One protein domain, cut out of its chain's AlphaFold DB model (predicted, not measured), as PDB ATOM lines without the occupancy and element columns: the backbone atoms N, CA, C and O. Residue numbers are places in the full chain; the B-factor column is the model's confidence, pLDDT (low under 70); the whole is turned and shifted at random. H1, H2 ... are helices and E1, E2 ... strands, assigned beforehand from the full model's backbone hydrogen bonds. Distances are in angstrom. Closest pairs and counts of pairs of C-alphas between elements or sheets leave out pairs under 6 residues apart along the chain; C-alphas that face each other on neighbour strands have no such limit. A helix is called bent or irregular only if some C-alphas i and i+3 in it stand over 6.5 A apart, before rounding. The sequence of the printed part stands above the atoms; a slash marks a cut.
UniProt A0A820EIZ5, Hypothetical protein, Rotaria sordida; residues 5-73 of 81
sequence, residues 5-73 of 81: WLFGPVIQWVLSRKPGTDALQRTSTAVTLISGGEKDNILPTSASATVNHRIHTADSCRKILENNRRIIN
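Overview. This is residues 5 to 73 of the 81 residues of the protein "Hypothetical protein" of Rotaria sordida (UniProt A0A820EIZ5). A long two-stranded hairpin, E1 and E2, makes the body of a thin rod; H1 and H2 form a corner beyond the end where E1 begins, and H3 folds back beside the hairpin after E2. Residues 5 to 11 of H1 and the loop residues 38 to 43 stick out at opposite ends, and residues 65 to 73, mostly in H3, stand free too. The 69 printed residues hold three named helices and two named strands, in the order H1, H2, E1, E2, H3, with one antiparallel sheet, in the mixed class. The whole is extended, with a radius of gyration of the C-alphas of 17.4 A and spans of 56 by 24 by 17 A.

Along the chain. Find C-alpha 28 at (157.843, 185.216, 123.723); from there E1, residues 28 to 36, runs 24.3 A. E2, residues 47 to 54, returns over 23.1 A. H3, residues 61 to 72, covers 16.5 A and ends at (153.707, 188.234, 106.858). Look back to C-alpha 5 at (144.062, 167.286, 133.337) for H1, residues 5 to 16, 17.4 A long; it is irregular, with C-alphas 6 and 9 at 7.8 A. H2, residues 19 to 22, measures 5.0 A.

Arrangement. E1 and E2 are a hairpin, antiparallel at 165 degrees; look for N 30 and O 52, 2.9 A apart, and N 50 and O 33, 2.8 A apart, within hydrogen-bond range. H1, with residues 15 to 16 alone, only just touches H2, only at the corner by their link, with 3 pairs of C-alphas within 8 A; the closest are those of Ser 16 and Asp 22, 4.4 A. H3 touches no helix and is apart from E1. H1 is apart from E1 and E2. Every O i to N i+4 pair is within hydrogen-bond range in H3, 6 of 8 in H1, and H2 is too short for one.

Size, cuts and confidence. The C-alphas of Leu 6 and Asn 41, the two farthest apart, are 56.6 A apart. The printed part has no cut and no long link, and no printed residue is under 70 in pLDDT.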
ATOM      1  N   TRP A   5     144.746 167.345 134.629       80.69
ATOM      2  CA  TRP A   5     144.062 167.286 133.337       80.69
ATOM      3  C   TRP A   5     142.774 168.131 133.298       80.69
ATOM      4  O   TRP A   5     142.466 168.712 132.265       80.69
ATOM      5  N   LEU A   6     142.059 168.247 134.426       83.94
ATOM      6  CA  LEU A   6     140.809 169.008 134.538       83.94
ATOM      7  C   LEU A   6     141.063 170.489 134.857       83.94
ATOM      8  O   LEU A   6     140.382 171.366 134.335       83.94
ATOM      9  N   PHE A   7     142.064 170.779 135.696       84.75
ATOM     10  CA  PHE A   7     142.406 172.147 136.111       84.75
ATOM     11  C   PHE A   7     143.529 172.793 135.287       84.75
ATOM     12  O   PHE A   7     143.924 173.922 135.574       84.75
ATOM     13  N   GLY A   8     144.020 172.119 134.245       81.38
ATOM     14  CA  GLY A   8     145.032 172.618 133.311       81.38
ATOM     15  C   GLY A   8     144.830 174.071 132.856       81.38
ATOM     16  O   GLY A   8     145.764 174.860 133.017       81.38
ATOM     17  N   PRO A   9     143.639 174.484 132.372       83.25
ATOM     18  CA  PRO A   9     143.418 175.869 131.943       83.25
ATOM     19  C   PRO A   9     143.506 176.883 133.094       83.25
ATOM     20  O   PRO A   9     144.034 177.978 132.914       83.25
ATOM     21  N   VAL A  10     143.058 176.518 134.302       86.31
ATOM     22  CA  VAL A  10     143.160 177.384 135.490       86.31
ATOM     23  C   VAL A  10     144.621 177.542 135.909       86.31
ATOM     24  O   VAL A  10     145.069 178.647 136.207       86.31
ATOM     25  N   ILE A  11     145.390 176.453 135.881       84.50
ATOM     26  CA  ILE A  11     146.820 176.451 136.209       84.50
ATOM     27  C   ILE A  11     147.609 177.294 135.199       84.50
ATOM     28  O   ILE A  11     148.431 178.118 135.603       84.50
ATOM     29  N   GLN A  12     147.336 177.144 133.899       82.81
ATOM     30  CA  GLN A  12     147.932 177.979 132.850       82.81
ATOM     31  C   GLN A  12     147.621 179.459 133.070       82.81
ATOM     32  O   GLN A  12     148.525 180.288 133.072       82.81
ATOM     33  N   TRP A  13     146.362 179.790 133.359       84.25
ATOM     34  CA  TRP A  13     145.968 181.166 133.636       84.25
ATOM     35  C   TRP A  13     146.690 181.752 134.857       84.25
ATOM     36  O   TRP A  13     147.204 182.868 134.787       84.25
ATOM     37  N   VAL A  14     146.815 181.003 135.956       85.81
ATOM     38  CA  VAL A  14     147.554 181.459 137.149       85.81
ATOM     39  C   VAL A  14     149.036 181.681 136.843       85.81
ATOM     40  O   VAL A  14     149.601 182.698 137.245       85.81
ATOM     41  N   LEU A  15     149.669 180.760 136.121       83.44
ATOM     42  CA  LEU A  15     151.086 180.850 135.761       83.44
ATOM     43  C   LEU A  15     151.361 181.964 134.736       83.44
ATOM     44  O   LEU A  15     152.420 182.583 134.798       83.44
ATOM     45  N   SER A  16     150.395 182.313 133.886       83.50
ATOM     46  CA  SER A  16     150.520 183.453 132.970       83.50
ATOM     47  C   SER A  16     150.538 184.822 133.665       83.50
ATOM     48  O   SER A  16     150.956 185.814 133.073       83.50
ATOM     49  N   ARG A  17     150.111 184.906 134.936       84.94
ATOM     50  CA  ARG A  17     150.037 186.179 135.680       84.94
ATOM     51  C   ARG A  17     151.393 186.719 136.121       84.94
ATOM     52  O   ARG A  17     151.487 187.902 136.439       84.94
ATOM     53  N   LYS A  18     152.428 185.879 136.200       85.12
ATOM     54  CA  LYS A  18     153.785 186.309 136.562       85.12
ATOM     55  C   LYS A  18     154.717 186.141 135.357       85.12
ATOM     56  O   LYS A  18     154.807 185.033 134.838       85.12
ATOM     57  N   PRO A  19     155.487 187.174 134.963       76.31
ATOM     58  CA  PRO A  19     156.341 187.118 133.772       76.31
ATOM     59  C   PRO A  19     157.338 185.950 133.761       76.31
ATOM     60  O   PRO A  19     157.569 185.338 132.724       76.31
ATOM     61  N   GLY A  20     157.907 185.611 134.924       77.62
ATOM     62  CA  GLY A  20     158.866 184.509 135.042       77.62
ATOM     63  C   GLY A  20     158.242 183.130 134.824       77.62
ATOM     64  O   GLY A  20     158.859 182.275 134.200       77.62
ATOM     65  N   THR A  21     157.014 182.909 135.301       77.56
ATOM     66  CA  THR A  21     156.295 181.646 135.072       77.56
ATOM     67  C   THR A  21     155.633 181.598 133.703       77.56
ATOM     68  O   THR A  21     155.459 180.516 133.160       77.56
ATOM     69  N   ASP A  22     155.316 182.750 133.120       79.69
ATOM     70  CA  ASP A  22     154.720 182.849 131.793       79.69
ATOM     71  C   ASP A  22     155.708 182.490 130.671       79.69
ATOM     72  O   ASP A  22     155.379 181.753 129.740       79.69
ATOM     73  N   ALA A  23     156.963 182.927 130.808       73.88
ATOM     74  CA  ALA A  23     158.047 182.574 129.889       73.88
ATOM     75  C   ALA A  23     158.341 181.059 129.849       73.88
ATOM     76  O   ALA A  23     158.867 180.556 128.859       73.88
ATOM     77  N   LEU A  24     157.979 180.326 130.908       77.06
ATOM     78  CA  LEU A  24     158.094 178.865 130.977       77.06
ATOM     79  C   LEU A  24     156.955 178.131 130.258       77.06
ATOM     80  O   LEU A  24     156.985 176.911 130.183       77.06
ATOM     81  N   GLN A  25     155.926 178.834 129.784       80.44
ATOM     82  CA  GLN A  25     154.770 178.204 129.138       80.44
ATOM     83  C   GLN A  25     154.731 178.422 127.632       80.44
ATOM     84  O   GLN A  25     154.078 177.658 126.922       80.44
ATOM     85  N   ARG A  26     155.383 179.478 127.139       83.75
ATOM     86  CA  ARG A  26     155.255 179.918 125.751       83.75
ATOM     87  C   ARG A  26     156.481 180.663 125.259       83.75
ATOM     88  O   ARG A  26     157.163 181.351 126.013       83.75
ATOM     89  N   THR A  27     156.702 180.564 123.953       88.19
ATOM     90  CA  THR A  27     157.652 181.412 123.235       88.19
ATOM     91  C   THR A  27     157.195 182.870 123.306       88.19
ATOM     92  O   THR A  27     156.038 183.179 123.017       88.19
ATOM     93  N   SER A  28     158.104 183.773 123.676       88.56
ATOM     94  CA  SER A  28     157.843 185.216 123.723       88.56
ATOM     95  C   SER A  28     158.485 185.916 122.527       88.56
ATOM     96  O   SER A  28     159.599 185.576 122.126       88.56
ATOM     97  N   THR A  29     157.796 186.912 121.977       90.88
ATOM     98  CA  THR A  29     158.227 187.674 120.802       90.88
ATOM     99  C   THR A  29     158.296 189.150 121.161       90.88
ATOM    100  O   THR A  29     157.329 189.699 121.686       90.88
ATOM    101  N   ALA A  30     159.420 189.797 120.860       91.56
ATOM    102  CA  ALA A  30     159.618 191.223 121.079       91.56
ATOM    103  C   ALA A  30     160.191 191.882 119.821       91.56
ATOM    104  O   ALA A  30     161.265 191.504 119.361       91.56
ATOM    105  N   VAL A  31     159.497 192.885 119.284       91.75
ATOM    106  CA  VAL A  31     160.022 193.724 118.198       91.75
ATOM    107  C   VAL A  31     160.898 194.803 118.822       91.75
ATOM    108  O   VAL A  31     160.430 195.547 119.680       91.75
ATOM    109  N   THR A  32     162.172 194.859 118.444       92.12
ATOM    110  CA  THR A  32     163.150 195.759 119.079       92.12
ATOM    111  C   THR A  32     163.563 196.927 118.205       92.12
ATOM    112  O   THR A  32     163.950 197.963 118.737       92.12
ATOM    113  N   LEU A  33     163.481 196.778 116.885       91.81
ATOM    114  CA  LEU A  33     163.810 197.836 115.941       91.81
ATOM    115  C   LEU A  33     162.897 197.735 114.726       91.81
ATOM    116  O   LEU A  33     162.676 196.639 114.218       91.81
ATOM    117  N   ILE A  34     162.392 198.874 114.266       92.25
ATOM    118  CA  ILE A  34     161.680 199.008 112.997       92.25
ATOM    119  C   ILE A  34     162.262 200.237 112.306       92.25
ATOM    120  O   ILE A  34     162.320 201.305 112.913       92.25
ATOM    121  N   SER A  35     162.683 200.077 111.057       89.75
ATOM    122  CA  SER A  35     163.279 201.137 110.249       89.75
ATOM    123  C   SER A  35     162.670 201.126 108.849       89.75
ATOM    124  O   SER A  35     162.554 200.074 108.226       89.75
ATOM    125  N   GLY A  36     162.297 202.293 108.330       89.12
ATOM    126  CA  GLY A  36     161.767 202.443 106.976       89.12
ATOM    127  C   GLY A  36     161.314 203.878 106.723       89.12
ATOM    128  O   GLY A  36     160.763 204.509 107.618       89.12
ATOM    129  N   GLY A  37     161.550 204.381 105.511       84.31
ATOM    130  CA  GLY A  37     161.265 205.774 105.145       84.31
ATOM    131  C   GLY A  37     162.400 206.712 105.534       84.31
ATOM    132  O   GLY A  37     162.681 206.902 106.711       84.31
ATOM    133  N   GLU A  38     163.063 207.310 104.543       78.31
ATOM    134  CA  GLU A  38     164.058 208.366 104.793       78.31
ATOM    135  C   GLU A  38     163.416 209.752 104.912       78.31
ATOM    136  O   GLU A  38     163.940 210.626 105.598       78.31
ATOM    137  N   LYS A  39     162.289 209.967 104.222       83.56
ATOM    138  CA  LYS A  39     161.563 211.239 104.186       83.56
ATOM    139  C   LYS A  39     160.087 211.000 104.461       83.56
ATOM    140  O   LYS A  39     159.532 209.981 104.063       83.56
ATOM    141  N   ASP A  40     159.470 211.973 105.106       83.25
ATOM    142  CA  ASP A  40     158.061 211.989 105.496       83.25
ATOM    143  C   ASP A  40     157.086 211.886 104.312       83.25
ATOM    144  O   ASP A  40     156.036 211.263 104.436       83.25
ATOM    145  N   ASN A  41     157.443 212.457 103.158       85.44
ATOM    146  CA  ASN A  41     156.572 212.522 101.983       85.44
ATOM    147  C   ASN A  41     156.980 211.576 100.838       85.44
ATOM    148  O   ASN A  41     156.640 211.813  99.679       85.44
ATOM    149  N   ILE A  42     157.766 210.532 101.119       87.75
ATOM    150  CA  ILE A  42     158.177 209.557 100.100       87.75
ATOM    151  C   ILE A  42     157.864 208.149 100.584       87.75
ATOM    152  O   ILE A  42     158.245 207.760 101.686       87.75
ATOM    153  N   LEU A  43     157.214 207.366  99.721       88.31
ATOM    154  CA  LEU A  43     157.001 205.947  99.970       88.31
ATOM    155  C   LEU A  43     158.354 205.219  99.983       88.31
ATOM    156  O   LEU A  43     159.071 205.261  98.980       88.31
ATOM    157  N   PRO A  44     158.720 204.553 101.089       87.12
ATOM    158  CA  PRO A  44     159.973 203.824 101.153       87.12
ATOM    159  C   PRO A  44     159.984 202.625 100.213       87.12
ATOM    160  O   PRO A  44     159.031 201.850 100.156       87.12
ATOM    161  N   THR A  45     161.116 202.426  99.545       88.19
ATOM    162  CA  THR A  45     161.365 201.242  98.712       88.19
ATOM    163  C   THR A  45     161.519 199.969  99.551       88.19
ATOM    164  O   THR A  45     161.243 198.874  99.066       88.19
ATOM    165  N   SER A  46     161.961 200.092 100.807       87.94
ATOM    166  CA  SER A  46     162.136 198.972 101.731       87.94
ATOM    167  C   SER A  46     161.941 199.394 103.189       87.94
ATOM    168  O   SER A  46     162.104 200.559 103.556       87.94
ATOM    169  N   ALA A  47     161.595 198.417 104.024       90.19
ATOM    170  CA  ALA A  47     161.549 198.542 105.473       90.19
ATOM    171  C   ALA A  47     162.172 197.290 106.100       90.19
ATOM    172  O   ALA A  47     162.094 196.198 105.534       90.19
ATOM    173  N   SER A  48     162.794 197.446 107.262       90.44
ATOM    174  CA  SER A  48     163.390 196.361 108.033       90.44
ATOM    175  C   SER A  48     162.860 196.368 109.462       90.44
ATOM    176  O   SER A  48     162.548 197.414 110.033       90.44
ATOM    177  N   ALA A  49     162.740 195.178 110.047       91.81
ATOM    178  CA  ALA A  49     162.354 195.010 111.437       91.81
ATOM    179  C   ALA A  49     163.193 193.909 112.087       91.81
ATOM    180  O   ALA A  49     163.366 192.832 111.518       91.81
ATOM    181  N   THR A  50     163.678 194.177 113.296       92.50
ATOM    182  CA  THR A  50     164.395 193.208 114.127       92.50
ATOM    183  C   THR A  50     163.447 192.680 115.189       92.50
ATOM    184  O   THR A  50     162.907 193.440 115.999       92.50
ATOM    185  N   VAL A  51     163.246 191.362 115.185       92.38
ATOM    186  CA  VAL A  51     162.334 190.672 116.098       92.38
ATOM    187  C   VAL A  51     163.097 189.619 116.883       92.38
ATOM    188  O   VAL A  51     163.650 188.675 116.323       92.38
ATOM    189  N   ASN A  52     163.094 189.767 118.202       92.81
ATOM    190  CA  ASN A  52     163.720 188.843 119.129       92.81
ATOM    191  C   ASN A  52     162.697 187.825 119.633       92.81
ATOM    192  O   ASN A  52     161.736 188.177 120.322       92.81
ATOM    193  N   HIS A  53     162.946 186.551 119.340       90.25
ATOM    194  CA  HIS A  53     162.158 185.438 119.857       90.25
ATOM    195  C   HIS A  53     162.904 184.750 121.004       90.25
ATOM    196  O   HIS A  53     163.989 184.201 120.816       90.25
ATOM    197  N   ARG A  54     162.310 184.740 122.199       89.94
ATOM    198  CA  ARG A  54     162.745 183.882 123.310       89.94
ATOM    199  C   ARG A  54     161.984 182.569 123.207       89.94
ATOM    200  O   ARG A  54     160.834 182.483 123.634       89.94
ATOM    201  N   ILE A  55     162.615 181.598 122.558       87.88
ATOM    202  CA  ILE A  55     161.999 180.332 122.156       87.88
ATOM    203  C   ILE A  55     161.847 179.415 123.367       87.88
ATOM    204  O   ILE A  55     162.812 179.155 124.084       87.88
ATOM    205  N   HIS A  56     160.631 178.920 123.577       88.50
ATOM    206  CA  HIS A  56     160.358 177.903 124.581       88.50
ATOM    207  C   HIS A  56     160.879 176.534 124.116       88.50
ATOM    208  O   HIS A  56     160.814 176.212 122.933       88.50
ATOM    209  N   THR A  57     161.351 175.688 125.033       82.62
ATOM    210  CA  THR A  57     162.032 174.415 124.714       82.62
ATOM    211  C   THR A  57     161.159 173.407 123.954       82.62
ATOM    212  O   THR A  57     161.679 172.518 123.290       82.62
ATOM    213  N   ALA A  58     159.832 173.539 124.040       85.12
ATOM    214  CA  ALA A  58     158.883 172.713 123.289       85.12
ATOM    215  C   ALA A  58     158.626 173.202 121.845       85.12
ATOM    216  O   ALA A  58     157.983 172.496 121.068       85.12
ATOM    217  N   ASP A  59     159.090 174.401 121.487       86.00
ATOM    218  CA  ASP A  59     159.009 174.946 120.131       86.00
ATOM    219  C   ASP A  59     160.343 174.787 119.386       86.00
ATOM    220  O   ASP A  59     161.387 174.494 119.965       86.00
ATOM    221  N   SER A  60     160.315 174.987 118.066       88.69
ATOM    222  CA  SER A  60     161.510 174.948 117.221       88.69
ATOM    223  C   SER A  60     161.670 176.234 116.414       88.69
ATOM    224  O   SER A  60     160.685 176.837 115.979       88.69
ATOM    225  N   CYS A  61     162.921 176.620 116.145       88.44
ATOM    226  CA  CYS A  61     163.229 177.788 115.314       88.44
ATOM    227  C   CYS A  61     162.572 177.692 113.930       88.44
ATOM    228  O   CYS A  61     162.025 178.673 113.438       88.44
ATOM    229  N   ARG A  62     162.560 176.496 113.320       90.19
ATOM    230  CA  ARG A  62     161.940 176.265 112.005       90.19
ATOM    231  C   ARG A  62     160.445 176.580 112.017       90.19
ATOM    232  O   ARG A  62     159.981 177.302 111.143       90.19
ATOM    233  N   LYS A  63     159.718 176.087 113.024       90.44
ATOM    234  CA  LYS A  63     158.277 176.331 113.180       90.44
ATOM    235  C   LYS A  63     157.977 177.822 113.350       90.44
ATOM    236  O   LYS A  63     157.004 178.316 112.794       90.44
ATOM    237  N   ILE A  64     158.822 178.544 114.088       90.31
ATOM    238  CA  ILE A  64     158.670 179.993 114.285       90.31
ATOM    239  C   ILE A  64     158.920 180.748 112.978       90.31
ATOM    240  O   ILE A  64     158.132 181.618 112.623       90.31
ATOM    241  N   LEU A  65     159.962 180.389 112.226       90.38
ATOM    242  CA  LEU A  65     160.251 181.000 110.924       90.38
ATOM    243  C   LEU A  65     159.134 180.753 109.907       90.38
ATOM    244  O   LEU A  65     158.745 181.671 109.190       90.38
ATOM    245  N   GLU A  66     158.599 179.536 109.862       91.25
ATOM    246  CA  GLU A  66     157.464 179.187 109.008       91.25
ATOM    247  C   GLU A  66     156.203 179.963 109.406       91.25
ATOM    248  O   GLU A  66     155.536 180.547 108.553       91.25
ATOM    249  N   ASN A  67     155.922 180.057 110.709       91.88
ATOM    250  CA  ASN A  67     154.824 180.866 111.227       91.88
ATOM    251  C   ASN A  67     154.986 182.353 110.870       91.88
ATOM    252  O   ASN A  67     154.027 182.978 110.425       91.88
ATOM    253  N   ASN A  68     156.191 182.912 111.003       91.50
ATOM    254  CA  ASN A  68     156.469 184.301 110.636       91.50
ATOM    255  C   ASN A  68     156.251 184.537 109.135       91.50
ATOM    256  O   ASN A  68     155.573 185.491 108.765       91.50
ATOM    257  N   ARG A  69     156.753 183.643 108.270       90.81
ATOM    258  CA  ARG A  69     156.518 183.719 106.817       90.81
ATOM    259  C   ARG A  69     155.031 183.669 106.481       90.81
ATOM    260  O   ARG A  69     154.565 184.472 105.680       90.81
ATOM    261  N   ARG A  70     154.280 182.781 107.135       93.06
ATOM    262  CA  ARG A  70     152.832 182.655 106.942       93.06
ATOM    263  C   ARG A  70     152.064 183.906 107.375       93.06
ATOM    264  O   ARG A  70     151.118 184.282 106.695       93.06
ATOM    265  N   ILE A  71     152.429 184.519 108.504       92.31
ATOM    266  CA  ILE A  71     151.755 185.727 109.011       92.31
ATOM    267  C   ILE A  71     152.047 186.931 108.116       92.31
ATOM    268  O   ILE A  71     151.140 187.710 107.841       92.31
ATOM    269  N   ILE A  72     153.300 187.088 107.679       91.19
ATOM    270  CA  ILE A  72     153.707 188.234 106.858       91.19
ATOM    271  C   ILE A  72     153.143 188.109 105.441       91.19
ATOM    272  O   ILE A  72     152.719 189.114 104.879       91.19
ATOM    273  N   ASN A  73     153.072 186.883 104.908       91.88
ATOM    274  CA  ASN A  73     152.418 186.578 103.636       91.88
ATOM    275  C   ASN A  73     152.899 187.479 102.478       91.88
ATOM    276  O   ASN A  73     152.098 187.969 101.683       91.88
TER     277      ASN A  73